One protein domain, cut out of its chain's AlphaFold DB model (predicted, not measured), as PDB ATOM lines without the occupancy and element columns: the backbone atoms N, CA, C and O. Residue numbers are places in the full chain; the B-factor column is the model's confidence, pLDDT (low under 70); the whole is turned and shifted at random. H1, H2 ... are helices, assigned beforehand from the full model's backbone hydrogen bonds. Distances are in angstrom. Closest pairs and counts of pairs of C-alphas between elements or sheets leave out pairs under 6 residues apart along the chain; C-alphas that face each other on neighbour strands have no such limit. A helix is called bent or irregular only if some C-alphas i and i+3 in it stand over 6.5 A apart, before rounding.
ATOM      1  N   ALA A 109     -58.102  10.364  37.174       53.06
ATOM      2  CA  ALA A 109     -56.878  10.032  36.460       53.06
ATOM      3  C   ALA A 109     -56.814  10.751  35.096       53.06
ATOM      4  O   ALA A 109     -57.805  10.730  34.364       53.06
ATOM      5  N   PRO A 110     -55.680  11.378  34.737       58.94
ATOM      6  CA  PRO A 110     -55.499  11.901  33.390       58.94
ATOM      7  C   PRO A 110     -55.515  10.741  32.387       58.94
ATOM      8  O   PRO A 110     -54.958   9.679  32.657       58.94
ATOM      9  N   SER A 111     -56.124  10.946  31.218       63.22
ATOM     10  CA  SER A 111     -56.144   9.957  30.130       63.22
ATOM     11  C   SER A 111     -54.782   9.777  29.444       63.22
ATOM     12  O   SER A 111     -54.605   8.832  28.681       63.22
ATOM     13  N   HIS A 112     -53.815  10.667  29.704       70.19
ATOM     14  CA  HIS A 112     -52.527  10.724  29.006       70.19
ATOM     15  C   HIS A 112     -51.350  11.008  29.954       70.19
ATOM     16  O   HIS A 112     -51.527  11.466  31.086       70.19
ATOM     17  N   GLY A 113     -50.130  10.765  29.464       77.31
ATOM     18  CA  GLY A 113     -48.882  11.103  30.153       77.31
ATOM     19  C   GLY A 113     -48.369  10.041  31.141       77.31
ATOM     20  O   GLY A 113     -48.954   8.961  31.263       77.31
ATOM     21  N   PRO A 114     -47.259  10.320  31.854       78.50
ATOM     22  CA  PRO A 114     -46.538   9.315  32.644       78.50
ATOM     23  C   PRO A 114     -47.353   8.707  33.796       78.50
ATOM     24  O   PRO A 114     -47.238   7.518  34.070       78.50
ATOM     25  N   GLU A 115     -48.212   9.490  34.456       78.56
ATOM     26  CA  GLU A 115     -49.057   8.980  35.548       78.56
ATOM     27  C   GLU A 115     -50.115   7.989  35.034       78.56
ATOM     28  O   GLU A 115     -50.369   6.982  35.691       78.56
ATOM     29  N   ALA A 116     -50.694   8.232  33.851       82.19
ATOM     30  CA  ALA A 116     -51.634   7.300  33.227       82.19
ATOM     31  C   ALA A 116     -50.944   5.965  32.905       82.19
ATOM     32  O   ALA A 116     -51.482   4.895  33.189       82.19
ATOM     33  N   LEU A 117     -49.702   6.025  32.411       86.38
ATOM     34  CA  LEU A 117     -48.883   4.842  32.153       86.38
ATOM     35  C   LEU A 117     -48.588   4.056  33.438       86.38
ATOM     36  O   LEU A 117     -48.725   2.835  33.462       86.38
ATOM     37  N   VAL A 118     -48.230   4.750  34.524       85.69
ATOM     38  CA  VAL A 118     -48.022   4.128  35.840       85.69
ATOM     39  C   VAL A 118     -49.296   3.440  36.318       85.69
ATOM     40  O   VAL A 118     -49.212   2.320  36.808       85.69
ATOM     41  N   GLN A 119     -50.469   4.056  36.156       84.31
ATOM     42  CA  GLN A 119     -51.746   3.454  36.555       84.31
ATOM     43  C   GLN A 119     -52.098   2.200  35.753       84.31
ATOM     44  O   GLN A 119     -52.570   1.228  36.342       84.31
ATOM     45  N   LEU A 120     -51.835   2.189  34.444       87.94
ATOM     46  CA  LEU A 120     -51.972   0.981  33.627       87.94
ATOM     47  C   LEU A 120     -51.026  -0.121  34.123       87.94
ATOM     48  O   LEU A 120     -51.438  -1.267  34.304       87.94
ATOM     49  N   ALA A 121     -49.780   0.241  34.437       90.31
ATOM     50  CA  ALA A 121     -48.762  -0.695  34.897       90.31
ATOM     51  C   ALA A 121     -49.094  -1.372  36.242       90.31
ATOM     52  O   ALA A 121     -48.634  -2.487  36.468       90.31
ATOM     53  N   VAL A 122     -49.905  -0.763  37.121       90.56
ATOM     54  CA  VAL A 122     -50.285  -1.337  38.437       90.56
ATOM     55  C   VAL A 122     -50.938  -2.710  38.315       90.56
ATOM     56  O   VAL A 122     -50.747  -3.571  39.173       90.56
ATOM     57  N   TRP A 123     -51.710  -2.927  37.254       89.69
ATOM     58  CA  TRP A 123     -52.449  -4.172  37.056       89.69
ATOM     59  C   TRP A 123     -51.576  -5.300  36.511       89.69
ATOM     60  O   TRP A 123     -51.896  -6.474  36.704       89.69
ATOM     61  N   LEU A 124     -50.466  -4.953  35.856       92.94
ATOM     62  CA  LEU A 124     -49.635  -5.903  35.130       92.94
ATOM     63  C   LEU A 124     -48.980  -6.956  36.048       92.94
ATOM     64  O   LEU A 124     -49.141  -8.135  35.751       92.94
ATOM     65  N   PRO A 125     -48.322  -6.624  37.180       93.94
ATOM     66  CA  PRO A 125     -47.629  -7.618  38.004       93.94
ATOM     67  C   PRO A 125     -48.486  -8.803  38.460       93.94
ATOM     68  O   PRO A 125     -48.038  -9.945  38.400       93.94
ATOM     69  N   ALA A 126     -49.723  -8.545  38.895       91.44
ATOM     70  CA  ALA A 126     -50.636  -9.601  39.326       91.44
ATOM     71  C   ALA A 126     -51.061 -10.491  38.146       91.44
ATOM     72  O   ALA A 126     -51.081 -11.711  38.274       91.44
ATOM     73  N   LEU A 127     -51.332  -9.891  36.981       93.81
ATOM     74  CA  LEU A 127     -51.652 -10.631  35.758       93.81
ATOM     75  C   LEU A 127     -50.478 -11.489  35.274       93.81
ATOM     76  O   LEU A 127     -50.695 -12.620  34.849       93.81
ATOM     77  N   LEU A 128     -49.248 -10.972  35.361       94.62
ATOM     78  CA  LEU A 128     -48.036 -11.723  35.032       94.62
ATOM     79  C   LEU A 128     -47.870 -12.929  35.963       94.62
ATOM     80  O   LEU A 128     -47.597 -14.025  35.487       94.62
ATOM     81  N   GLN A 129     -48.108 -12.760  37.268       94.75
ATOM     82  CA  GLN A 129     -48.072 -13.876  38.215       94.75
ATOM     83  C   GLN A 129     -49.137 -14.935  37.897       94.75
ATOM     84  O   GLN A 129     -48.840 -16.127  37.893       94.75
ATOM     85  N   GLU A 130     -50.379 -14.512  37.637       93.44
ATOM     86  CA  GLU A 130     -51.463 -15.418  37.243       93.44
ATOM     87  C   GLU A 130     -51.096 -16.193  35.964       93.44
ATOM     88  O   GLU A 130     -51.354 -17.395  35.881       93.44
ATOM     89  N   ALA A 131     -50.466 -15.524  34.991       92.75
ATOM     90  CA  ALA A 131     -49.999 -16.137  33.753       92.75
ATOM     91  C   ALA A 131     -48.876 -17.158  33.992       92.75
ATOM     92  O   ALA A 131     -48.957 -18.273  33.475       92.75
ATOM     93  N   ASP A 132     -47.877 -16.815  34.808       92.75
ATOM     94  CA  ASP A 132     -46.775 -17.712  35.174       92.75
ATOM     95  C   ASP A 132     -47.309 -18.971  35.881       92.75
ATOM     96  O   ASP A 132     -46.941 -20.093  35.525       92.75
ATOM     97  N   LEU A 133     -48.248 -18.803  36.821       91.25
ATOM     98  CA  LEU A 133     -48.909 -19.917  37.506       91.25
ATOM     99  C   LEU A 133     -49.662 -20.812  36.518       91.25
ATOM    100  O   LEU A 133     -49.457 -22.025  36.529       91.25
ATOM    101  N   ALA A 134     -50.464 -20.221  35.630       89.75
ATOM    102  CA  ALA A 134     -51.213 -20.954  34.612       89.75
ATOM    103  C   ALA A 134     -50.307 -21.719  33.632       89.75
ATOM    104  O   ALA A 134     -50.694 -22.795  33.175       89.75
ATOM    105  N   CYS A 135     -49.113 -21.195  33.332       87.44
ATOM    106  CA  CYS A 135     -48.126 -21.881  32.499       87.44
ATOM    107  C   CYS A 135     -47.395 -23.012  33.235       87.44
ATOM    108  O   CYS A 135     -46.914 -23.940  32.591       87.44
ATOM    109  N   SER A 136     -47.291 -22.928  34.564       86.00
ATOM    110  CA  SER A 136     -46.576 -23.907  35.390       86.00
ATOM    111  C   SER A 136     -47.427 -25.085  35.871       86.00
ATOM    112  O   SER A 136     -46.867 -26.125  36.208       86.00
ATOM    113  N   SER A 137     -48.757 -24.948  35.946       79.31
ATOM    114  CA  SER A 137     -49.619 -26.013  36.470       79.31
ATOM    115  C   SER A 137     -50.102 -26.988  35.396       79.31
ATOM    116  O   SER A 137     -50.825 -26.610  34.479       79.31
ATOM    117  N   ASP A 138     -49.814 -28.277  35.592       65.75
ATOM    118  CA  ASP A 138     -50.287 -29.378  34.731       65.75
ATOM    119  C   ASP A 138     -51.823 -29.519  34.707       65.75
ATOM    120  O   ASP A 138     -52.399 -30.105  33.793       65.75
ATOM    121  N   THR A 139     -52.512 -28.961  35.709       60.94
ATOM    122  CA  THR A 139     -53.973 -29.024  35.882       60.94
ATOM    123  C   THR A 139     -54.693 -27.710  35.576       60.94
ATOM    124  O   THR A 139     -55.835 -27.527  36.006       60.94
ATOM    125  N   THR A 140     -54.068 -26.765  34.863       60.53
ATOM    126  CA  THR A 140     -54.738 -25.504  34.503       60.53
ATOM    127  C   THR A 140     -56.009 -25.790  33.707       60.53
ATOM    128  O   THR A 140     -55.967 -26.299  32.587       60.53
ATOM    129  N   THR A 141     -57.171 -25.424  34.256       65.25
ATOM    130  CA  THR A 141     -58.424 -25.478  33.499       65.25
ATOM    131  C   THR A 141     -58.334 -24.492  32.334       65.25
ATOM    132  O   THR A 141     -57.990 -23.324  32.529       65.25
ATOM    133  N   GLN A 142     -58.659 -24.937  31.115       68.81
ATOM    134  CA  GLN A 142     -58.633 -24.098  29.903       68.81
ATOM    135  C   GLN A 142     -59.373 -22.759  30.094       68.81
ATOM    136  O   GLN A 142     -58.954 -21.726  29.574       68.81
ATOM    137  N   THR A 143     -60.423 -22.752  30.922       71.44
ATOM    138  CA  THR A 143     -61.200 -21.566  31.305       71.44
ATOM    139  C   THR A 143     -60.379 -20.510  32.054       71.44
ATOM    140  O   THR A 143     -60.574 -19.314  31.833       71.44
ATOM    141  N   SER A 144     -59.441 -20.913  32.919       82.69
ATOM    142  CA  SER A 144     -58.579 -19.975  33.651       82.69
ATOM    143  C   SER A 144     -57.594 -19.279  32.708       82.69
ATOM    144  O   SER A 144     -57.493 -18.052  32.718       82.69
ATOM    145  N   ALA A 145     -56.939 -20.045  31.827       85.25
ATOM    146  CA  ALA A 145     -55.986 -19.512  30.853       85.25
ATOM    147  C   ALA A 145     -56.652 -18.558  29.844       85.25
ATOM    148  O   ALA A 145     -56.101 -17.498  29.540       85.25
ATOM    149  N   ALA A 146     -57.859 -18.883  29.370       86.50
ATOM    150  CA  ALA A 146     -58.636 -18.007  28.490       86.50
ATOM    151  C   ALA A 146     -58.992 -16.674  29.173       86.50
ATOM    152  O   ALA A 146     -58.832 -15.607  28.580       86.50
ATOM    153  N   ARG A 147     -59.403 -16.717  30.447       91.19
ATOM    154  CA  ARG A 147     -59.710 -15.514  31.236       91.19
ATOM    155  C   ARG A 147     -58.482 -14.619  31.429       91.19
ATOM    156  O   ARG A 147     -58.599 -13.404  31.298       91.19
ATOM    157  N   ILE A 148     -57.320 -15.199  31.739       92.31
ATOM    158  CA  ILE A 148     -56.068 -14.438  31.901       92.31
ATOM    159  C   ILE A 148     -55.652 -13.814  30.562       92.31
ATOM    160  O   ILE A 148     -55.319 -12.633  30.516       92.31
ATOM    161  N   THR A 149     -55.756 -14.575  29.467       92.56
ATOM    162  CA  THR A 149     -55.467 -14.091  28.106       92.56
ATOM    163  C   THR A 149     -56.323 -12.871  27.755       92.56
ATOM    164  O   THR A 149     -55.790 -11.877  27.260       92.56
ATOM    165  N   LEU A 150     -57.627 -12.914  28.055       92.69
ATOM    166  CA  LEU A 150     -58.537 -11.791  27.822       92.69
ATOM    167  C   LEU A 150     -58.091 -10.544  28.599       92.69
ATOM    168  O   LEU A 150     -57.885  -9.499  27.998       92.69
ATOM    169  N   ARG A 151     -57.828 -10.677  29.907       94.81
ATOM    170  CA  ARG A 151     -57.384  -9.553  30.754       94.81
ATOM    171  C   ARG A 151     -56.053  -8.947  30.296       94.81
ATOM    172  O   ARG A 151     -55.882  -7.734  30.365       94.81
ATOM    173  N   LEU A 152     -55.110  -9.775  29.842       94.06
ATOM    174  CA  LEU A 152     -53.845  -9.301  29.270       94.06
ATOM    175  C   LEU A 152     -54.069  -8.569  27.939       94.06
ATOM    176  O   LEU A 152     -53.450  -7.538  27.715       94.06
ATOM    177  N   THR A 153     -54.981  -9.052  27.092       93.94
ATOM    178  CA  THR A 153     -55.332  -8.396  25.816       93.94
ATOM    179  C   THR A 153     -56.029  -7.050  26.043       93.94
ATOM    180  O   THR A 153     -55.736  -6.070  25.356       93.94
ATOM    181  N   ASP A 154     -56.912  -6.969  27.041       94.25
ATOM    182  CA  ASP A 154     -57.570  -5.718  27.430       94.25
ATOM    183  C   ASP A 154     -56.535  -4.685  27.901       94.25
ATOM    184  O   ASP A 154     -56.576  -3.518  27.502       94.25
ATOM    185  N   LEU A 155     -55.561  -5.120  28.710       94.31
ATOM    186  CA  LEU A 155     -54.472  -4.260  29.164       94.31
ATOM    187  C   LEU A 155     -53.532  -3.858  28.019       94.31
ATOM    188  O   LEU A 155     -53.089  -2.712  27.985       94.31
ATOM    189  N   GLU A 156     -53.253  -4.754  27.067       94.50
ATOM    190  CA  GLU A 156     -52.496  -4.420  25.855       94.50
ATOM    191  C   GLU A 156     -53.203  -3.322  25.065       94.50
ATOM    192  O   GLU A 156     -52.579  -2.334  24.694       94.50
ATOM    193  N   THR A 157     -54.514  -3.453  24.867       93.19
ATOM    194  CA  THR A 157     -55.326  -2.452  24.163       93.19
ATOM    195  C   THR A 157     -55.262  -1.097  24.868       93.19
ATOM    196  O   THR A 157     -55.089  -0.066  24.219       93.19
ATOM    197  N   ALA A 158     -55.338  -1.088  26.202       91.69
ATOM    198  CA  ALA A 158     -55.222   0.135  26.990       91.69
ATOM    199  C   ALA A 158     -53.818   0.766  26.914       91.69
ATOM    200  O   ALA A 158     -53.707   1.989  26.850       91.69
ATOM    201  N   LEU A 159     -52.753  -0.046  26.889       91.25
ATOM    202  CA  LEU A 159     -51.380   0.429  26.689       91.25
ATOM    203  C   LEU A 159     -51.172   0.968  25.268       91.25
ATOM    204  O   LEU A 159     -50.616   2.043  25.111       91.25
ATOM    205  N   LEU A 160     -51.687   0.299  24.236       90.75
ATOM    206  CA  LEU A 160     -51.591   0.769  22.848       90.75
ATOM    207  C   LEU A 160     -52.342   2.085  22.605       90.75
ATOM    208  O   LEU A 160     -51.932   2.877  21.760       90.75
ATOM    209  N   ALA A 161     -53.423   2.328  23.351       88.69
ATOM    210  CA  ALA A 161     -54.145   3.598  23.341       88.69
ATOM    211  C   ALA A 161     -53.442   4.702  24.155       88.69
ATOM    212  O   ALA A 161     -53.845   5.868  24.101       88.69
ATOM    213  N   TRP A 162     -52.415   4.358  24.940       88.19
ATOM    214  CA  TRP A 162     -51.624   5.344  25.658       88.19
ATOM    215  C   TRP A 162     -50.688   6.071  24.694       88.19
ATOM    216  O   TRP A 162     -49.979   5.473  23.885       88.19
ATOM    217  N   HIS A 163     -50.634   7.393  24.839       77.81
ATOM    218  CA  HIS A 163     -49.725   8.238  24.083       77.81
ATOM    219  C   HIS A 163     -48.978   9.189  25.023       77.81
ATOM    220  O   HIS A 163     -49.576   9.715  25.976       77.81
ATOM    221  N   PRO A 164     -47.681   9.437  24.770       71.75
ATOM    222  CA  PRO A 164     -46.958  10.484  25.468       71.75
ATOM    223  C   PRO A 164     -47.576  11.833  25.083       71.75
ATOM    224  O   PRO A 164     -47.689  12.167  23.907       71.75
ATOM    225  N   VAL A 195     -29.088  16.697  29.438       44.22
ATOM    226  CA  VAL A 195     -28.328  17.605  28.550       44.22
ATOM    227  C   VAL A 195     -29.210  18.179  27.423       44.22
ATOM    228  O   VAL A 195     -28.789  19.064  26.687       44.22
ATOM    229  N   GLY A 196     -30.465  17.732  27.309       47.16
ATOM    230  CA  GLY A 196     -31.442  18.211  26.325       47.16
ATOM    231  C   GLY A 196     -32.665  18.879  26.954       47.16
ATOM    232  O   GLY A 196     -32.902  18.765  28.157       47.16
ATOM    233  N   ASN A 197     -33.476  19.541  26.120       50.66
ATOM    234  CA  ASN A 197     -34.785  20.085  26.498       50.66
ATOM    235  C   ASN A 197     -35.566  19.035  27.309       50.66
ATOM    236  O   ASN A 197     -35.972  18.011  26.754       50.66
ATOM    237  N   ALA A 198     -35.785  19.290  28.604       55.75
ATOM    238  CA  ALA A 198     -36.409  18.366  29.559       55.75
ATOM    239  C   ALA A 198     -37.688  17.647  29.058       55.75
ATOM    240  O   ALA A 198     -37.835  16.463  29.366       55.75
ATOM    241  N   PRO A 199     -38.569  18.264  28.236       58.62
ATOM    242  CA  PRO A 199     -39.730  17.575  27.663       58.62
ATOM    243  C   PRO A 199     -39.375  16.357  26.794       58.62
ATOM    244  O   PRO A 199     -40.088  15.357  26.820       58.62
ATOM    245  N   SER A 200     -38.251  16.399  26.067       70.56
ATOM    246  CA  SER A 200     -37.815  15.291  25.204       70.56
ATOM    247  C   SER A 200     -37.379  14.071  26.019       70.56
ATOM    248  O   SER A 200     -37.803  12.956  25.735       70.56
ATOM    249  N   PHE A 201     -36.613  14.272  27.095       75.69
ATOM    250  CA  PHE A 201     -36.160  13.182  27.965       75.69
ATOM    251  C   PHE A 201     -37.331  12.491  28.672       75.69
ATOM    252  O   PHE A 201     -37.370  11.267  28.768       75.69
ATOM    253  N   VAL A 202     -38.324  13.272  29.113       75.19
ATOM    254  CA  VAL A 202     -39.552  12.769  29.747       75.19
ATOM    255  C   VAL A 202     -40.310  11.827  28.819       75.19
ATOM    256  O   VAL A 202     -40.683  10.716  29.213       75.19
ATOM    257  N   ALA A 203     -40.539  12.282  27.587       78.69
ATOM    258  CA  ALA A 203     -41.256  11.525  26.574       78.69
ATOM    259  C   ALA A 203     -40.502  10.238  26.222       78.69
ATOM    260  O   ALA A 203     -41.113   9.171  26.164       78.69
ATOM    261  N   ARG A 204     -39.172  10.309  26.079       83.50
ATOM    262  CA  ARG A 204     -38.327   9.142  25.787       83.50
ATOM    263  C   ARG A 204     -38.279   8.131  26.923       83.50
ATOM    264  O   ARG A 204     -38.423   6.940  26.658       83.50
ATOM    265  N   LEU A 205     -38.168   8.575  28.175       83.12
ATOM    266  CA  LEU A 205     -38.218   7.668  29.320       83.12
ATOM    267  C   LEU A 205     -39.593   7.001  29.444       83.12
ATOM    268  O   LEU A 205     -39.678   5.798  29.674       83.12
ATOM    269  N   SER A 206     -40.672   7.764  29.260       85.19
ATOM    270  CA  SER A 206     -42.038   7.226  29.320       85.19
ATOM    271  C   SER A 206     -42.293   6.234  28.187       85.19
ATOM    272  O   SER A 206     -42.842   5.164  28.426       85.19
ATOM    273  N   SER A 207     -41.832   6.551  26.975       86.75
ATOM    274  CA  SER A 207     -41.873   5.644  25.828       86.75
ATOM    275  C   SER A 207     -41.071   4.369  26.100       86.75
ATOM    276  O   SER A 207     -41.580   3.267  25.927       86.75
ATOM    277  N   SER A 208     -39.857   4.497  26.639       88.62
ATOM    278  CA  SER A 208     -39.010   3.364  27.022       88.62
ATOM    279  C   SER A 208     -39.675   2.460  28.064       88.62
ATOM    280  O   SER A 208     -39.663   1.235  27.931       88.62
ATOM    281  N   PHE A 209     -40.303   3.051  29.086       90.12
ATOM    282  CA  PHE A 209     -41.060   2.309  30.090       90.12
ATOM    283  C   PHE A 209     -42.276   1.610  29.471       90.12
ATOM    284  O   PHE A 209     -42.490   0.427  29.718       90.12
ATOM    285  N   HIS A 210     -43.017   2.303  28.605       91.44
ATOM    286  CA  HIS A 210     -44.138   1.740  27.856       91.44
ATOM    287  C   HIS A 210     -43.723   0.513  27.026       91.44
ATOM    288  O   HIS A 210     -44.379  -0.525  27.112       91.44
ATOM    289  N   GLN A 211     -42.591   0.574  26.314       92.75
ATOM    290  CA  GLN A 211     -42.069  -0.577  25.564       92.75
ATOM    291  C   GLN A 211     -41.708  -1.759  26.473       92.75
ATOM    292  O   GLN A 211     -41.978  -2.907  26.124       92.75
ATOM    293  N   CYS A 212     -41.164  -1.507  27.670       93.31
ATOM    294  CA  CYS A 212     -40.899  -2.573  28.644       93.31
ATOM    295  C   CYS A 212     -42.187  -3.262  29.120       93.31
ATOM    296  O   CYS A 212     -42.205  -4.482  29.275       93.31
ATOM    297  N   LEU A 213     -43.261  -2.497  29.345       93.88
ATOM    298  CA  LEU A 213     -44.557  -3.051  29.746       93.88
ATOM    299  C   LEU A 213     -45.163  -3.910  28.633       93.88
ATOM    300  O   LEU A 213     -45.614  -5.022  28.909       93.88
ATOM    301  N   LEU A 214     -45.131  -3.429  27.384       95.06
ATOM    302  CA  LEU A 214     -45.591  -4.196  26.224       95.06
ATOM    303  C   LEU A 214     -44.779  -5.480  26.036       95.06
ATOM    304  O   LEU A 214     -45.370  -6.532  25.807       95.06
ATOM    305  N   LEU A 215     -43.453  -5.422  26.181       95.44
ATOM    306  CA  LEU A 215     -42.581  -6.595  26.093       95.44
ATOM    307  C   LEU A 215     -42.963  -7.669  27.128       95.44
ATOM    308  O   LEU A 215     -43.190  -8.827  26.771       95.44
ATOM    309  N   GLU A 216     -43.081  -7.292  28.404       94.38
ATOM    310  CA  GLU A 216     -43.454  -8.219  29.482       94.38
ATOM    311  C   GLU A 216     -44.860  -8.805  29.280       94.38
ATOM    312  O   GLU A 216     -45.061 -10.017  29.417       94.38
ATOM    313  N   LEU A 217     -45.825  -7.971  28.888       95.62
ATOM    314  CA  LEU A 217     -47.194  -8.392  28.609       95.62
ATOM    315  C   LEU A 217     -47.248  -9.378  27.433       95.62
ATOM    316  O   LEU A 217     -47.779 -10.483  27.571       95.62
ATOM    317  N   ARG A 218     -46.676  -9.004  26.284       95.19
ATOM    318  CA  ARG A 218     -46.710  -9.802  25.050       95.19
ATOM    319  C   ARG A 218     -45.947 -11.111  25.194       95.19
ATOM    320  O   ARG A 218     -46.418 -12.134  24.701       95.19
ATOM    321  N   SER A 219     -44.820 -11.104  25.911       93.75
ATOM    322  CA  SER A 219     -44.089 -12.337  26.225       93.75
ATOM    323  C   SER A 219     -44.961 -13.318  27.017       93.75
ATOM    324  O   SER A 219     -45.007 -14.499  26.693       93.75
ATOM    325  N   SER A 220     -45.755 -12.826  27.971       93.81
ATOM    326  CA  SER A 220     -46.639 -13.670  28.784       93.81
ATOM    327  C   SER A 220     -47.857 -14.172  27.998       93.81
ATOM    328  O   SER A 220     -48.280 -15.315  28.162       93.81
ATOM    329  N   LEU A 221     -48.398 -13.357  27.085       93.00
ATOM    330  CA  LEU A 221     -49.416 -13.803  26.126       93.00
ATOM    331  C   LEU A 221     -48.895 -14.914  25.204       93.00
ATOM    332  O   LEU A 221     -49.634 -15.852  24.896       93.00
ATOM    333  N   LEU A 222     -47.641 -14.812  24.753       91.38
ATOM    334  CA  LEU A 222     -47.009 -15.817  23.898       91.38
ATOM    335  C   LEU A 222     -46.923 -17.164  24.621       91.38
ATOM    336  O   LEU A 222     -47.245 -18.200  24.037       91.38
ATOM    337  N   ASP A 223     -46.583 -17.134  25.905       90.31
ATOM    338  CA  ASP A 223     -46.459 -18.322  26.747       90.31
ATOM    339  C   ASP A 223     -47.792 -19.013  26.970       90.31
ATOM    340  O   ASP A 223     -47.931 -20.211  26.723       90.31
ATOM    341  N   LEU A 224     -48.805 -18.236  27.356       89.50
ATOM    342  CA  LEU A 224     -50.157 -18.748  27.539       89.50
ATOM    343  C   LEU A 224     -50.674 -19.395  26.251       89.50
ATOM    344  O   LEU A 224     -51.225 -20.493  26.297       89.50
ATOM    345  N   LYS A 225     -50.437 -18.783  25.084       87.00
ATOM    346  CA  LYS A 225     -50.821 -19.382  23.798       87.00
ATOM    347  C   LYS A 225     -50.058 -20.672  23.499       87.00
ATOM    348  O   LYS A 225     -50.664 -21.621  23.001       87.00
ATOM    349  N   ALA A 226     -48.768 -20.745  23.828       84.62
ATOM    350  CA  ALA A 226     -47.978 -21.963  23.646       84.62
ATOM    351  C   ALA A 226     -48.530 -23.140  24.476       84.62
ATOM    352  O   ALA A 226     -48.555 -24.278  24.000       84.62
ATOM    353  N   THR A 227     -49.056 -22.869  25.677       81.12
ATOM    354  CA  THR A 227     -49.676 -23.904  26.529       81.12
ATOM    355  C   THR A 227     -51.029 -24.409  26.011       81.12
ATOM    356  O   THR A 227     -51.410 -25.534  26.308       81.12
ATOM    357  N   GLN A 228     -51.735 -23.651  25.162       77.44
ATOM    358  CA  GLN A 228     -53.067 -24.009  24.639       77.44
ATOM    359  C   GLN A 228     -53.050 -25.009  23.451       77.44
ATOM    360  O   GLN A 228     -54.075 -25.257  22.819       77.44
ATOM    361  N   HIS A 229     -51.903 -25.642  23.173       56.34
ATOM    362  CA  HIS A 229     -51.752 -26.888  22.392       56.34
ATOM    363  C   HIS A 229     -52.208 -26.921  20.920       56.34
ATOM    364  O   HIS A 229     -52.256 -27.997  20.320       56.34
ATOM    365  N   LYS A 230     -52.405 -25.779  20.253       58.06
ATOM    366  CA  LYS A 230     -52.321 -25.721  18.780       58.06
ATOM    367  C   LYS A 230     -51.571 -24.465  18.338       58.06
ATOM    368  O   LYS A 230     -52.132 -23.377  18.480       58.06
ATOM    369  N   PRO A 231     -50.348 -24.580  17.773       53.22
ATOM    370  CA  PRO A 231     -49.692 -23.457  17.115       53.22
ATOM    371  C   PRO A 231     -50.512 -23.092  15.877       53.22
ATOM    372  O   PRO A 231     -50.360 -23.645  14.793       53.22
ATOM    373  N   THR A 232     -51.458 -22.191  16.077       55.44
ATOM    374  CA  THR A 232     -52.220 -21.536  15.023       55.44
ATOM    375  C   THR A 232     -51.400 -20.331  14.537       55.44
ATOM    376  O   THR A 232     -50.598 -19.775  15.298       55.44
ATOM    377  N   GLU A 233     -51.577 -19.919  13.274       53.62
ATOM    378  CA  GLU A 233     -50.999 -18.691  12.683       53.62
ATOM    379  C   GLU A 233     -50.896 -17.463  13.623       53.62
ATOM    380  O   GLU A 233     -49.848 -16.806  13.593       53.62
ATOM    381  N   PRO A 234     -51.864 -17.159  14.519       59.81
ATOM    382  CA  PRO A 234     -51.754 -16.084  15.517       59.81
ATOM    383  C   PRO A 234     -50.514 -16.118  16.429       59.81
ATOM    384  O   PRO A 234     -50.190 -15.094  17.030       59.81
ATOM    385  N   THR A 235     -49.797 -17.241  16.540       65.81
ATOM    386  CA  THR A 235     -48.559 -17.342  17.345       65.81
ATOM    387  C   THR A 235     -47.370 -16.653  16.661       65.81
ATOM    388  O   THR A 235     -46.545 -16.026  17.326       65.81
ATOM    389  N   ARG A 236     -47.298 -16.707  15.320       64.88
ATOM    390  CA  ARG A 236     -46.229 -16.048  14.543       64.88
ATOM    391  C   ARG A 236     -46.369 -14.528  14.574       64.88
ATOM    392  O   ARG A 236     -45.378 -13.838  14.774       64.88
ATOM    393  N   CYS A 237     -47.600 -14.034  14.444       80.88
ATOM    394  CA  CYS A 237     -47.902 -12.605  14.558       80.88
ATOM    395  C   CYS A 237     -47.502 -12.061  15.940       80.88
ATOM    396  O   CYS A 237     -46.822 -11.046  16.033       80.88
ATOM    397  N   LEU A 238     -47.830 -12.787  17.017       84.44
ATOM    398  CA  LEU A 238     -47.471 -12.359  18.367       84.44
ATOM    399  C   LEU A 238     -45.957 -12.373  18.617       84.44
ATOM    400  O   LEU A 238     -45.454 -11.461  19.259       84.44
ATOM    401  N   THR A 239     -45.229 -13.359  18.085       87.38
ATOM    402  CA  THR A 239     -43.758 -13.401  18.200       87.38
ATOM    403  C   THR A 239     -43.128 -12.157  17.572       87.38
ATOM    404  O   THR A 239     -42.335 -11.487  18.225       87.38
ATOM    405  N   ALA A 240     -43.566 -11.780  16.364       87.94
ATOM    406  CA  ALA A 240     -43.089 -10.571  15.692       87.94
ATOM    407  C   ALA A 240     -43.364  -9.292  16.504       87.94
ATOM    408  O   ALA A 240     -42.498  -8.427  16.587       87.94
ATOM    409  N   LEU A 241     -44.527  -9.189  17.158       89.38
ATOM    410  CA  LEU A 241     -44.853  -8.057  18.035       89.38
ATOM    411  C   LEU A 241     -43.970  -8.007  19.293       89.38
ATOM    412  O   LEU A 241     -43.651  -6.922  19.791       89.38
ATOM    413  N   VAL A 242     -43.585  -9.164  19.839       91.62
ATOM    414  CA  VAL A 242     -42.663  -9.225  20.985       91.62
ATOM    415  C   VAL A 242     -41.270  -8.773  20.548       91.62
ATOM    416  O   VAL A 242     -40.668  -7.938  21.224       91.62
ATOM    417  N   ASP A 243     -40.800  -9.250  19.394       91.12
ATOM    418  CA  ASP A 243     -39.510  -8.864  18.813       91.12
ATOM    419  C   ASP A 243     -39.455  -7.369  18.470       91.12
ATOM    420  O   ASP A 243     -38.458  -6.712  18.761       91.12
ATOM    421  N   GLU A 244     -40.541  -6.802  17.938       92.44
ATOM    422  CA  GLU A 244     -40.673  -5.360  17.707       92.44
ATOM    423  C   GLU A 244     -40.554  -4.572  19.020       92.44
ATOM    424  O   GLU A 244     -39.780  -3.618  19.110       92.44
ATOM    425  N   SER A 245     -41.254  -5.006  20.072       92.31
ATOM    426  CA  SER A 245     -41.185  -4.358  21.394       92.31
ATOM    427  C   SER A 245     -39.772  -4.442  21.980       92.31
ATOM    428  O   SER A 245     -39.281  -3.484  22.580       92.31
ATOM    429  N   ALA A 246     -39.093  -5.578  21.784       93.94
ATOM    430  CA  ALA A 246     -37.715  -5.773  22.212       93.94
ATOM    431  C   ALA A 246     -36.737  -4.878  21.434       93.94
ATOM    432  O   ALA A 246     -35.836  -4.297  22.038       93.94
ATOM    433  N   ALA A 247     -36.924  -4.727  20.121       92.56
ATOM    434  CA  ALA A 247     -36.124  -3.830  19.292       92.56
ATOM    435  C   ALA A 247     -36.297  -2.365  19.723       92.56
ATOM    436  O   ALA A 247     -35.311  -1.691  20.002       92.56
ATOM    437  N   LEU A 248     -37.538  -1.903  19.906       91.19
ATOM    438  CA  LEU A 248     -37.816  -0.538  20.365       91.19
ATOM    439  C   LEU A 248     -37.263  -0.270  21.773       91.19
ATOM    440  O   LEU A 248     -36.700   0.795  22.034       91.19
ATOM    441  N   ALA A 249     -37.388  -1.232  22.694       91.50
ATOM    442  CA  ALA A 249     -36.809  -1.108  24.031       91.50
ATOM    443  C   ALA A 249     -35.273  -1.080  23.996       91.50
ATOM    444  O   ALA A 249     -34.667  -0.367  24.802       91.50
ATOM    445  N   ARG A 250     -34.653  -1.827  23.072       93.56
ATOM    446  CA  ARG A 250     -33.205  -1.836  22.839       93.56
ATOM    447  C   ARG A 250     -32.721  -0.497  22.293       93.56
ATOM    448  O   ARG A 250     -31.785   0.057  22.860       93.56
ATOM    449  N   ASP A 251     -33.366   0.035  21.260       89.56
ATOM    450  CA  ASP A 251     -33.013   1.334  20.673       89.56
ATOM    451  C   ASP A 251     -33.134   2.460  21.713       89.56
ATOM    452  O   ASP A 251     -32.289   3.355  21.794       89.56
ATOM    453  N   GLY A 252     -34.132   2.354  22.598       88.56
ATOM    454  CA  GLY A 252     -34.295   3.257  23.732       88.56
ATOM    455  C   GLY A 252     -33.111   3.263  24.707       88.56
ATOM    456  O   GLY A 252     -32.877   4.285  25.344       88.56
ATOM    457  N   ILE A 253     -32.333   2.181  24.839       91.75
ATOM    458  CA  ILE A 253     -31.157   2.158  25.732       91.75
ATOM    459  C   ILE A 253     -30.082   3.122  25.227       91.75
ATOM    460  O   ILE A 253     -29.582   3.943  25.999       91.75
ATOM    461  N   ASP A 254     -29.728   3.037  23.945       87.94
ATOM    462  CA  ASP A 254     -28.665   3.866  23.371       87.94
ATOM    463  C   ASP A 254     -29.069   5.347  23.361       87.94
ATOM    464  O   ASP A 254     -28.269   6.213  23.733       87.94
ATOM    465  N   GLU A 255     -30.335   5.640  23.041       87.12
ATOM    466  CA  GLU A 255     -30.880   6.997  23.113       87.12
ATOM    467  C   GLU A 255     -30.824   7.556  24.545       87.12
ATOM    468  O   GLU A 255     -30.292   8.647  24.772       87.12
ATOM    469  N   MET A 256     -31.298   6.799  25.539       86.44
ATOM    470  CA  MET A 256     -31.317   7.247  26.936       86.44
ATOM    471  C   MET A 256     -29.912   7.438  27.515       86.44
ATOM    472  O   MET A 256     -29.692   8.374  28.292       86.44
ATOM    473  N   ILE A 257     -28.941   6.612  27.109       87.75
ATOM    474  CA  ILE A 257     -27.526   6.805  27.454       87.75
ATOM    475  C   ILE A 257     -27.004   8.121  26.865       87.75
ATOM    476  O   ILE A 257     -26.335   8.874  27.576       87.75
ATOM    477  N   GLY A 258     -27.328   8.412  25.601       84.12
ATOM    478  CA  GLY A 258     -26.914   9.638  24.914       84.12
ATOM    479  C   GLY A 258     -27.518  10.915  25.508       84.12
ATOM    480  O   GLY A 258     -26.851  11.946  25.555       84.12
ATOM    481  N   MET A 259     -28.754  10.851  26.010       79.94
ATOM    482  CA  MET A 259     -29.450  12.001  26.610       79.94
ATOM    483  C   MET A 259     -29.092  12.247  28.087       79.94
ATOM    484  O   MET A 259     -29.318  13.341  28.620       79.94
ATOM    485  N   SER A 260     -28.553  11.234  28.765       80.56
ATOM    486  CA  SER A 260     -28.248  11.270  30.194       80.56
ATOM    487  C   SER A 260     -26.895  11.929  30.480       80.56
ATOM    488  O   SER A 260     -25.840  11.445  30.059       80.56
ATOM    489  N   GLY A 261     -26.928  13.023  31.251       70.62
ATOM    490  CA  GLY A 261     -25.749  13.845  31.542       70.62
ATOM    491  C   GLY A 261     -24.728  13.197  32.477       70.62
ATOM    492  O   GLY A 261     -23.532  13.267  32.205       70.62
ATOM    493  N   SER A 262     -25.172  12.541  33.556       78.06
ATOM    494  CA  SER A 262     -24.264  11.871  34.501       78.06
ATOM    495  C   SER A 262     -24.227  10.350  34.282       78.06
ATOM    496  O   SER A 262     -25.235   9.772  33.857       78.06
ATOM    497  N   PRO A 263     -23.118   9.665  34.632       79.81
ATOM    498  CA  PRO A 263     -23.049   8.203  34.606       79.81
ATOM    499  C   PRO A 263     -24.182   7.531  35.391       79.81
ATOM    500  O   PRO A 263     -24.753   6.542  34.941       79.81
ATOM    501  N   ILE A 264     -24.562   8.086  36.547       78.12
ATOM    502  CA  ILE A 264     -25.615   7.500  37.387       78.12
ATOM    503  C   ILE A 264     -26.982   7.639  36.707       78.12
ATOM    504  O   ILE A 264     -27.758   6.684  36.711       78.12
ATOM    505  N   SER A 265     -27.270   8.778  36.062       78.00
ATOM    506  CA  SER A 265     -28.519   8.957  35.296       78.00
ATOM    507  C   SER A 265     -28.609   7.966  34.139       78.00
ATOM    508  O   SER A 265     -29.690   7.438  33.884       78.00
ATOM    509  N   ARG A 266     -27.483   7.668  33.469       85.44
ATOM    510  CA  ARG A 266     -27.420   6.620  32.435       85.44
ATOM    511  C   ARG A 266     -27.814   5.273  33.020       85.44
ATOM    512  O   ARG A 266     -28.727   4.645  32.508       85.44
ATOM    513  N   GLY A 267     -27.193   4.865  34.127       86.94
ATOM    514  CA  GLY A 267     -27.527   3.607  34.800       86.94
ATOM    515  C   GLY A 267     -29.006   3.522  35.192       86.94
ATOM    516  O   GLY A 267     -29.678   2.554  34.851       86.94
ATOM    517  N   ILE A 268     -29.534   4.555  35.853       83.19
ATOM    518  CA  ILE A 268     -30.937   4.606  36.295       83.19
ATOM    519  C   ILE A 268     -31.906   4.536  35.112       83.19
ATOM    520  O   ILE A 268     -32.884   3.795  35.173       83.19
ATOM    521  N   SER A 269     -31.641   5.291  34.044       84.38
ATOM    522  CA  SER A 269     -32.554   5.383  32.901       84.38
ATOM    523  C   SER A 269     -32.702   4.076  32.131       84.38
ATOM    524  O   SER A 269     -33.777   3.845  31.590       84.38
ATOM    525  N   VAL A 270     -31.677   3.213  32.123       90.25
ATOM    526  CA  VAL A 270     -31.667   2.001  31.283       90.25
ATOM    527  C   VAL A 270     -31.733   0.679  32.037       90.25
ATOM    528  O   VAL A 270     -31.966  -0.370  31.433       90.25
ATOM    529  N   ARG A 271     -31.545   0.680  33.360       91.06
ATOM    530  CA  ARG A 271     -31.427  -0.558  34.147       91.06
ATOM    531  C   ARG A 271     -32.658  -1.462  34.051       91.06
ATOM    532  O   ARG A 271     -32.496  -2.688  34.023       91.06
ATOM    533  N   LEU A 272     -33.858  -0.884  33.975       89.44
ATOM    534  CA  LEU A 272     -35.099  -1.629  33.761       89.44
ATOM    535  C   LEU A 272     -35.150  -2.283  32.375       89.44
ATOM    536  O   LEU A 272     -35.419  -3.479  32.283       89.44
ATOM    537  N   GLN A 273     -34.849  -1.531  31.313       92.81
ATOM    538  CA  GLN A 273     -34.836  -2.051  29.941       92.81
ATOM    539  C   GLN A 273     -33.848  -3.208  29.812       92.81
ATOM    540  O   GLN A 273     -34.209  -4.272  29.313       92.81
ATOM    541  N   ILE A 274     -32.633  -3.043  30.349       95.19
ATOM    542  CA  ILE A 274     -31.620  -4.105  30.379       95.19
ATOM    543  C   ILE A 274     -32.159  -5.348  31.095       95.19
ATOM    544  O   ILE A 274     -31.988  -6.459  30.598       95.19
ATOM    545  N   HIS A 275     -32.827  -5.186  32.243       93.62
ATOM    546  CA  HIS A 275     -33.399  -6.315  32.978       93.62
ATOM    547  C   HIS A 275     -34.432  -7.086  32.144       93.62
ATOM    548  O   HIS A 275     -34.301  -8.302  31.988       93.62
ATOM    549  N   MET A 276     -35.426  -6.388  31.590       93.19
ATOM    550  CA  MET A 276     -36.524  -7.017  30.845       93.19
ATOM    551  C   MET A 276     -36.032  -7.643  29.533       93.19
ATOM    552  O   MET A 276     -36.360  -8.789  29.224       93.19
ATOM    553  N   LEU A 277     -35.153  -6.958  28.796       95.56
ATOM    554  CA  LEU A 277     -34.579  -7.493  27.560       95.56
ATOM    555  C   LEU A 277     -33.680  -8.708  27.809       95.56
ATOM    556  O   LEU A 277     -33.719  -9.657  27.031       95.56
ATOM    557  N   LYS A 278     -32.908  -8.743  28.908       95.75
ATOM    558  CA  LYS A 278     -32.110  -9.932  29.259       95.75
ATOM    559  C   LYS A 278     -33.007 -11.140  29.500       95.75
ATOM    560  O   LYS A 278     -32.661 -12.236  29.056       95.75
ATOM    561  N   ARG A 279     -34.150 -10.955  30.174       93.38
ATOM    562  CA  ARG A 279     -35.146 -12.023  30.366       93.38
ATOM    563  C   ARG A 279     -35.695 -12.500  29.026       93.38
ATOM    564  O   ARG A 279     -35.704 -13.707  28.791       93.38
ATOM    565  N   TRP A 280     -36.085 -11.574  28.149       94.44
ATOM    566  CA  TRP A 280     -36.581 -11.909  26.815       94.44
ATOM    567  C   TRP A 280     -35.545 -12.665  25.980       94.44
ATOM    568  O   TRP A 280     -35.822 -13.785  25.572       94.44
ATOM    569  N   TYR A 281     -34.338 -12.128  25.787       95.44
ATOM    570  CA  TYR A 281     -33.321 -12.769  24.945       95.44
ATOM    571  C   TYR A 281     -32.848 -14.119  25.488       95.44
ATOM    572  O   TYR A 281     -32.620 -15.049  24.715       95.44
ATOM    573  N   SER A 282     -32.768 -14.273  26.814       93.94
ATOM    574  CA  SER A 282     -32.484 -15.581  27.423       93.94
ATOM    575  C   SER A 282     -33.582 -16.598  27.103       93.94
ATOM    576  O   SER A 282     -33.302 -17.768  26.854       93.94
ATOM    577  N   ARG A 283     -34.841 -16.148  27.085       90.00
ATOM    578  CA  ARG A 283     -36.011 -16.977  26.802       90.00
ATOM    579  C   ARG A 283     -36.146 -17.317  25.315       90.00
ATOM    580  O   ARG A 283     -36.377 -18.477  24.985       90.00
ATOM    581  N   SER A 284     -36.005 -16.330  24.432       90.62
ATOM    582  CA  SER A 284     -36.112 -16.492  22.975       90.62
ATOM    583  C   SER A 284     -34.886 -17.167  22.354       90.62
ATOM    584  O   SER A 284     -34.931 -17.554  21.189       90.62
ATOM    585  N   ARG A 285     -33.814 -17.363  23.140       92.19
ATOM    586  CA  ARG A 285     -32.512 -17.893  22.706       92.19
ATOM    587  C   ARG A 285     -31.806 -16.990  21.687       92.19
ATOM    588  O   ARG A 285     -31.014 -17.468  20.879       92.19
ATOM    589  N   ASP A 286     -32.056 -15.683  21.748       94.00
ATOM    590  CA  ASP A 286     -31.294 -14.691  20.989       94.00
ATOM    591  C   ASP A 286     -29.936 -14.429  21.664       94.00
ATOM    592  O   ASP A 286     -29.760 -13.526  22.488       94.00
ATOM    593  N   GLU A 287     -28.941 -15.239  21.302       96.00
ATOM    594  CA  GLU A 287     -27.577 -15.109  21.819       96.00
ATOM    595  C   GLU A 287     -26.898 -13.795  21.405       96.00
ATOM    596  O   GLU A 287     -26.007 -13.303  22.103       96.00
ATOM    597  N   ALA A 288     -27.269 -13.214  20.260       95.31
ATOM    598  CA  ALA A 288     -26.676 -11.969  19.787       95.31
ATOM    599  C   ALA A 288     -27.179 -10.784  20.619       95.31
ATOM    600  O   ALA A 288     -26.360 -10.020  21.142       95.31
ATOM    601  N   GLY A 289     -28.498 -10.683  20.807       94.44
ATOM    602  CA  GLY A 289     -29.125  -9.696  21.681       94.44
ATOM    603  C   GLY A 289     -28.635  -9.815  23.123       94.44
ATOM    604  O   GLY A 289     -28.250  -8.815  23.738       94.44
ATOM    605  N   LEU A 290     -28.549 -11.042  23.653       96.31
ATOM    606  CA  LEU A 290     -28.059 -11.277  25.011       96.31
ATOM    607  C   LEU A 290     -26.589 -10.861  25.181       96.31
ATOM    608  O   LEU A 290     -26.257 -10.194  26.162       96.31
ATOM    609  N   ARG A 291     -25.706 -11.199  24.229       97.12
ATOM    610  CA  ARG A 291     -24.294 -10.771  24.271       97.12
ATOM    611  C   ARG A 291     -24.156  -9.254  24.244       97.12
ATOM    612  O   ARG A 291     -23.375  -8.718  25.028       97.12
ATOM    613  N   TRP A 292     -24.919  -8.577  23.385       96.12
ATOM    614  CA  TRP A 292     -24.928  -7.115  23.330       96.12
ATOM    615  C   TRP A 292     -25.351  -6.514  24.678       96.12
ATOM    616  O   TRP A 292     -24.642  -5.663  25.208       96.12
ATOM    617  N   LEU A 293     -26.428  -7.016  25.299       96.44
ATOM    618  CA  LEU A 293     -26.866  -6.542  26.619       96.44
ATOM    619  C   LEU A 293     -25.822  -6.766  27.706       96.44
ATOM    620  O   LEU A 293     -25.597  -5.872  28.515       96.44
ATOM    621  N   VAL A 294     -25.182  -7.937  27.736       96.44
ATOM    622  CA  VAL A 294     -24.138  -8.249  28.723       96.44
ATOM    623  C   VAL A 294     -22.943  -7.307  28.570       96.44
ATOM    624  O   VAL A 294     -22.401  -6.840  29.568       96.44
ATOM    625  N   GLN A 295     -22.543  -6.985  27.337       96.75
ATOM    626  CA  GLN A 295     -21.463  -6.030  27.076       96.75
ATOM    627  C   GLN A 295     -21.851  -4.603  27.478       96.75
ATOM    628  O   GLN A 295     -21.071  -3.923  28.147       96.75
ATOM    629  N   THR A 296     -23.060  -4.162  27.122       95.19
ATOM    630  CA  THR A 296     -23.586  -2.841  27.490       95.19
ATOM    631  C   THR A 296     -23.702  -2.688  29.004       95.19
ATOM    632  O   THR A 296     -23.238  -1.691  29.555       95.19
ATOM    633  N   GLU A 297     -24.262  -3.686  29.688       95.38
ATOM    634  CA  GLU A 297     -24.381  -3.717  31.145       95.38
ATOM    635  C   GLU A 297     -23.007  -3.700  31.817       95.38
ATOM    636  O   GLU A 297     -22.787  -2.897  32.719       95.38
ATOM    637  N   LYS A 298     -22.058  -4.518  31.344       94.88
ATOM    638  CA  LYS A 298     -20.693  -4.540  31.878       94.88
ATOM    639  C   LYS A 298     -20.009  -3.181  31.748       94.88
ATOM    640  O   LYS A 298     -19.455  -2.696  32.725       94.88
ATOM    641  N   ARG A 299     -20.103  -2.531  30.584       94.94
ATOM    642  CA  ARG A 299     -19.554  -1.183  30.378       94.94
ATOM    643  C   ARG A 299     -20.124  -0.184  31.390       94.94
ATOM    644  O   ARG A 299     -19.368   0.565  31.996       94.94
ATOM    645  N   LEU A 300     -21.443  -0.196  31.600       93.00
ATOM    646  CA  LEU A 300     -22.090   0.684  32.577       93.00
ATOM    647  C   LEU A 300     -21.668   0.355  34.015       93.00
ATOM    648  O   LEU A 300     -21.445   1.269  34.801       93.00
ATOM    649  N   GLN A 301     -21.524  -0.926  34.364       92.25
ATOM    650  CA  GLN A 301     -21.030  -1.355  35.678       92.25
ATOM    651  C   GLN A 301     -19.573  -0.948  35.916       92.25
ATOM    652  O   GLN A 301     -19.237  -0.539  37.025       92.25
ATOM    653  N   ASP A 302     -18.723  -1.018  34.891       91.81
ATOM    654  CA  ASP A 302     -17.327  -0.584  34.964       91.81
ATOM    655  C   ASP A 302     -17.247   0.941  35.192       91.81
ATOM    656  O   ASP A 302     -16.497   1.400  36.058       91.81
ATOM    657  N   GLU A 303     -18.085   1.728  34.500       89.00
ATOM    658  CA  GLU A 303     -18.242   3.178  34.725       89.00
ATOM    659  C   GLU A 303     -18.815   3.509  36.122       89.00
ATOM    660  O   GLU A 303     -18.510   4.555  36.700       89.00
ATOM    661  N   LEU A 304     -19.632   2.612  36.680       85.69
ATOM    662  CA  LEU A 304     -20.382   2.782  37.929       85.69
ATOM    663  C   LEU A 304     -19.932   1.816  39.030       85.69
ATOM    664  O   LEU A 304     -20.735   1.399  39.861       85.69
ATOM    665  N   SER A 305     -18.644   1.483  39.094       84.31
ATOM    666  CA  SER A 305     -18.116   0.443  39.996       84.31
ATOM    667  C   SER A 305     -18.341   0.701  41.498       84.31
ATOM    668  O   SER A 305     -18.207  -0.199  42.332       84.31
ATOM    669  N   TYR A 306     -18.692   1.939  41.855       78.69
ATOM    670  CA  TYR A 306     -19.035   2.391  43.204       78.69
ATOM    671  C   TYR A 306     -20.533   2.264  43.549       78.69
ATOM    672  O   TYR A 306     -20.912   2.466  44.708       78.69
ATOM    673  N   ILE A 307     -21.375   1.945  42.567       80.00
ATOM    674  CA  ILE A 307     -22.824   1.775  42.686       80.00
ATOM    675  C   ILE A 307     -23.160   0.283  42.798       80.00
ATOM    676  O   ILE A 307     -22.565  -0.563  42.134       80.00
ATOM    677  N   ASN A 308     -24.134  -0.053  43.640       82.69
ATOM    678  CA  ASN A 308     -24.803  -1.340  43.592       82.69
ATOM    679  C   ASN A 308     -25.730  -1.366  42.371       82.69
ATOM    680  O   ASN A 308     -26.812  -0.777  42.372       82.69
ATOM    681  N   TRP A 309     -25.297  -2.067  41.328       85.44
ATOM    682  CA  TRP A 309     -26.035  -2.172  40.073       85.44
ATOM    683  C   TRP A 309     -27.451  -2.741  40.235       85.44
ATOM    684  O   TRP A 309     -28.372  -2.342  39.521       85.44
ATOM    685  N   ASP A 310     -27.662  -3.644  41.191       82.19
ATOM    686  CA  ASP A 310     -28.982  -4.224  41.432       82.19
ATOM    687  C   ASP A 310     -29.912  -3.259  42.165       82.19
ATOM    688  O   ASP A 310     -31.113  -3.230  41.888       82.19
ATOM    689  N   ALA A 311     -29.359  -2.376  43.000       77.00
ATOM    690  CA  ALA A 311     -30.120  -1.294  43.619       77.00
ATOM    691  C   ALA A 311     -30.615  -0.261  42.590       77.00
ATOM    692  O   ALA A 311     -31.602   0.424  42.843       77.00
ATOM    693  N   LEU A 312     -30.003  -0.167  41.401       80.19
ATOM    694  CA  LEU A 312     -30.491   0.729  40.346       80.19
ATOM    695  C   LEU A 312     -31.844   0.301  39.764       80.19
ATOM    696  O   LEU A 312     -32.587   1.140  39.258       80.19
ATOM    697  N   LEU A 313     -32.174  -0.994  39.813       80.50
ATOM    698  CA  LEU A 313     -33.382  -1.535  39.180       80.50
ATOM    699  C   LEU A 313     -34.645  -1.003  39.863       80.50
ATOM    700  O   LEU A 313     -35.599  -0.544  39.240       80.50
ATOM    701  N   ALA A 314     -34.573  -1.002  41.179       70.00
ATOM    702  CA  ALA A 314     -35.516  -0.418  42.103       70.00
ATOM    703  C   ALA A 314     -35.807   1.073  41.856       70.00
ATOM    704  O   ALA A 314     -36.955   1.518  41.917       70.00
ATOM    705  N   ILE A 315     -34.769   1.841  41.527       71.75
ATOM    706  CA  ILE A 315     -34.870   3.279  41.273       71.75
ATOM    707  C   ILE A 315     -34.974   3.616  39.783       71.75
ATOM    708  O   ILE A 315     -35.006   4.788  39.436       71.75
ATOM    709  N   SER A 316     -35.096   2.644  38.876       74.88
ATOM    710  CA  SER A 316     -35.153   2.928  37.431       74.88
ATOM    711  C   SER A 316     -36.357   3.805  37.047       74.88
ATOM    712  O   SER A 316     -36.247   4.703  36.217       74.88
ATOM    713  N   CYS A 317     -37.487   3.651  37.748       64.44
ATOM    714  CA  CYS A 317     -38.650   4.537  37.608       64.44
ATOM    715  C   CYS A 317     -38.602   5.788  38.492       64.44
ATOM    716  O   CYS A 317     -39.518   6.610  38.417       64.44
ATOM    717  N   HIS A 318     -37.550   5.991  39.300       60.47
ATOM    718  CA  HIS A 318     -37.349   7.293  39.933       60.47
ATOM    719  C   HIS A 318     -37.170   8.366  38.878       60.47
ATOM    720  O   HIS A 318     -37.715   9.442  39.065       60.47
ATOM    721  N   ALA A 319     -36.520   8.074  37.751       56.97
ATOM    722  CA  ALA A 319     -36.405   9.029  36.658       56.97
ATOM    723  C   ALA A 319     -37.781   9.504  36.139       56.97
ATOM    724  O   ALA A 319     -37.862  10.640  35.694       56.97
ATOM    725  N   LEU A 320     -38.871   8.726  36.308       53.00
ATOM    726  CA  LEU A 320     -40.249   9.166  36.024       53.00
ATOM    727  C   LEU A 320     -40.816  10.135  37.083       53.00
ATOM    728  O   LEU A 320     -41.687  10.944  36.776       53.00
ATOM    729  N   LEU A 321     -40.331  10.092  38.330       50.44
ATOM    730  CA  LEU A 321     -40.774  10.970  39.426       50.44
ATOM    731  C   LEU A 321     -40.308  12.412  39.262       50.44
ATOM    732  O   LEU A 321     -41.053  13.327  39.609       50.44
ATOM    733  N   TRP A 322     -39.117  12.610  38.692       49.06
ATOM    734  CA  TRP A 322     -38.580  13.933  38.346       49.06
ATOM    735  C   TRP A 322     -39.373  14.615  37.216       49.06
ATOM    736  O   TRP A 322     -39.160  15.788  36.937       49.06
ATOM    737  N   LEU A 323     -40.298  13.890  36.573       43.81
ATOM    738  CA  LEU A 323     -41.102  14.354  35.437       43.81
ATOM    739  C   LEU A 323     -42.510  14.805  35.846       43.81
ATOM    740  O   LEU A 323     -43.173  15.505  35.089       43.81
ATOM    741  N   VAL A 324     -42.977  14.403  37.036       38.72
ATOM    742  CA  VAL A 324     -44.326  14.712  37.555       38.72
ATOM    743  C   VAL A 324     -44.289  15.873  38.565       38.72
ATOM    744  O   VAL A 324     -45.314  16.277  39.109       38.72
ATOM    745  N   THR A 325     -43.117  16.459  38.817       37.94
ATOM    746  CA  THR A 325     -42.978  17.684  39.612       37.94
ATOM    747  C   THR A 325     -43.262  18.916  38.749       37.94
ATOM    748  O   THR A 325     -42.345  19.651  38.392       37.94
ATOM    749  N   LYS A 326     -44.535  19.162  38.424       31.72
ATOM    750  CA  LYS A 326     -45.006  20.552  38.395       31.72
ATOM    751  C   LYS A 326     -45.363  20.921  39.846       31.72
ATOM    752  O   LYS A 326     -46.070  20.121  40.470       31.72
ATOM    753  N   PRO A 327     -44.802  21.998  40.423       35.31
ATOM    754  CA  PRO A 327     -45.346  22.578  41.648       35.31
ATOM    755  C   PRO A 327     -46.798  23.016  41.450       35.31
ATOM    756  O   PRO A 327     -47.148  23.398  40.306       35.31
TER     757      PRO A 327
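AT A GLANCE: This is residues 109 to 164 and 195 to 327 of the 327 residues of an uncharacterized protein of Rachicladosporium sp. CCFEE 5018 (UniProt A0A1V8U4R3). One long helix, H4, runs through the middle of an up-and-down helix bundle, with the hairpin of H2 and H3 packed on one side of it and H5 and H6 on the other. H7 folds back along H6 at the far edge, short H1 packs on H3 and H4, and the small H8 and H9 pack on H6, H9 also on H4. The printed part has 189 residues with nine named helices, H1 to H9 in chain order, and no named strand; its class is all helix. It is compact, with a radius of gyration of the C-alphas of 17.4 A, and spans 51 by 40 by 27 A.

IN THESE COORDINATES: H4, residues 198 to 227, is 44.4 A from first to last C-alpha, from (-36.409, 18.366, 29.559) to (-49.676, -23.904, 26.529). Before it come H1, residues 114 to 121, with C-alpha 114 at (-46.538, 9.315, 32.644), H2, residues 124 to 136, and H3, residues 142 to 160, 26.8 A. After it come H5, residues 234 to 259, 37.5 A; H6, residues 263 to 284, 30.3 A; H7, residues 287 to 303, 24.3 A; H8, residues 311 to 314; and H9, residues 318 to 321. H6 is irregular, with C-alphas 269 and 272 7.5 A apart, and has a kink of 44 degrees near residue 272.

HOW THE PARTS SIT: H4 is the hub, touching six helices. H2 to H6 form a bundle, up and down, each running against the one before it in the chain. H4 and H5 are a hairpin at a shallow tilt of 26 degrees, closest at the C-alphas of Leu 215 and Ser 245, 5.4 A. H4 touches H3 with residues 210 to 224 alone, closest at the C-alphas of Leu 221 and Thr 149, 6.4 A. H6 and H7 are a hairpin, closest at the C-alphas of Tyr 281 and Leu 290, 5.5 A. H6 and H9 only just touch, with 3 pairs of C-alphas within 8 A, the closest those of Ser 269 and Ala 319, 6.5 A. H4 and H7 are apart. Every O i to N i+4 pair is within hydrogen-bond range in H1, H2, H3, H4 and H7; H5 has 21 of 22 and H6 16 of 18, while H8 and H9 are too short for such a pair.

THE WHOLE: The farthest C-alphas, those of Lys 230 and Pro 327, are 53.9 A apart. Residues 165 to 194 are not printed, and C-alphas 164 and 195 stand 20.2 A apart across the cut. Of the links printed whole, none is long. Mean pLDDT of the printed part is 82.5; 32 residues are under 70, among them 229 to 236 and 317 to 327.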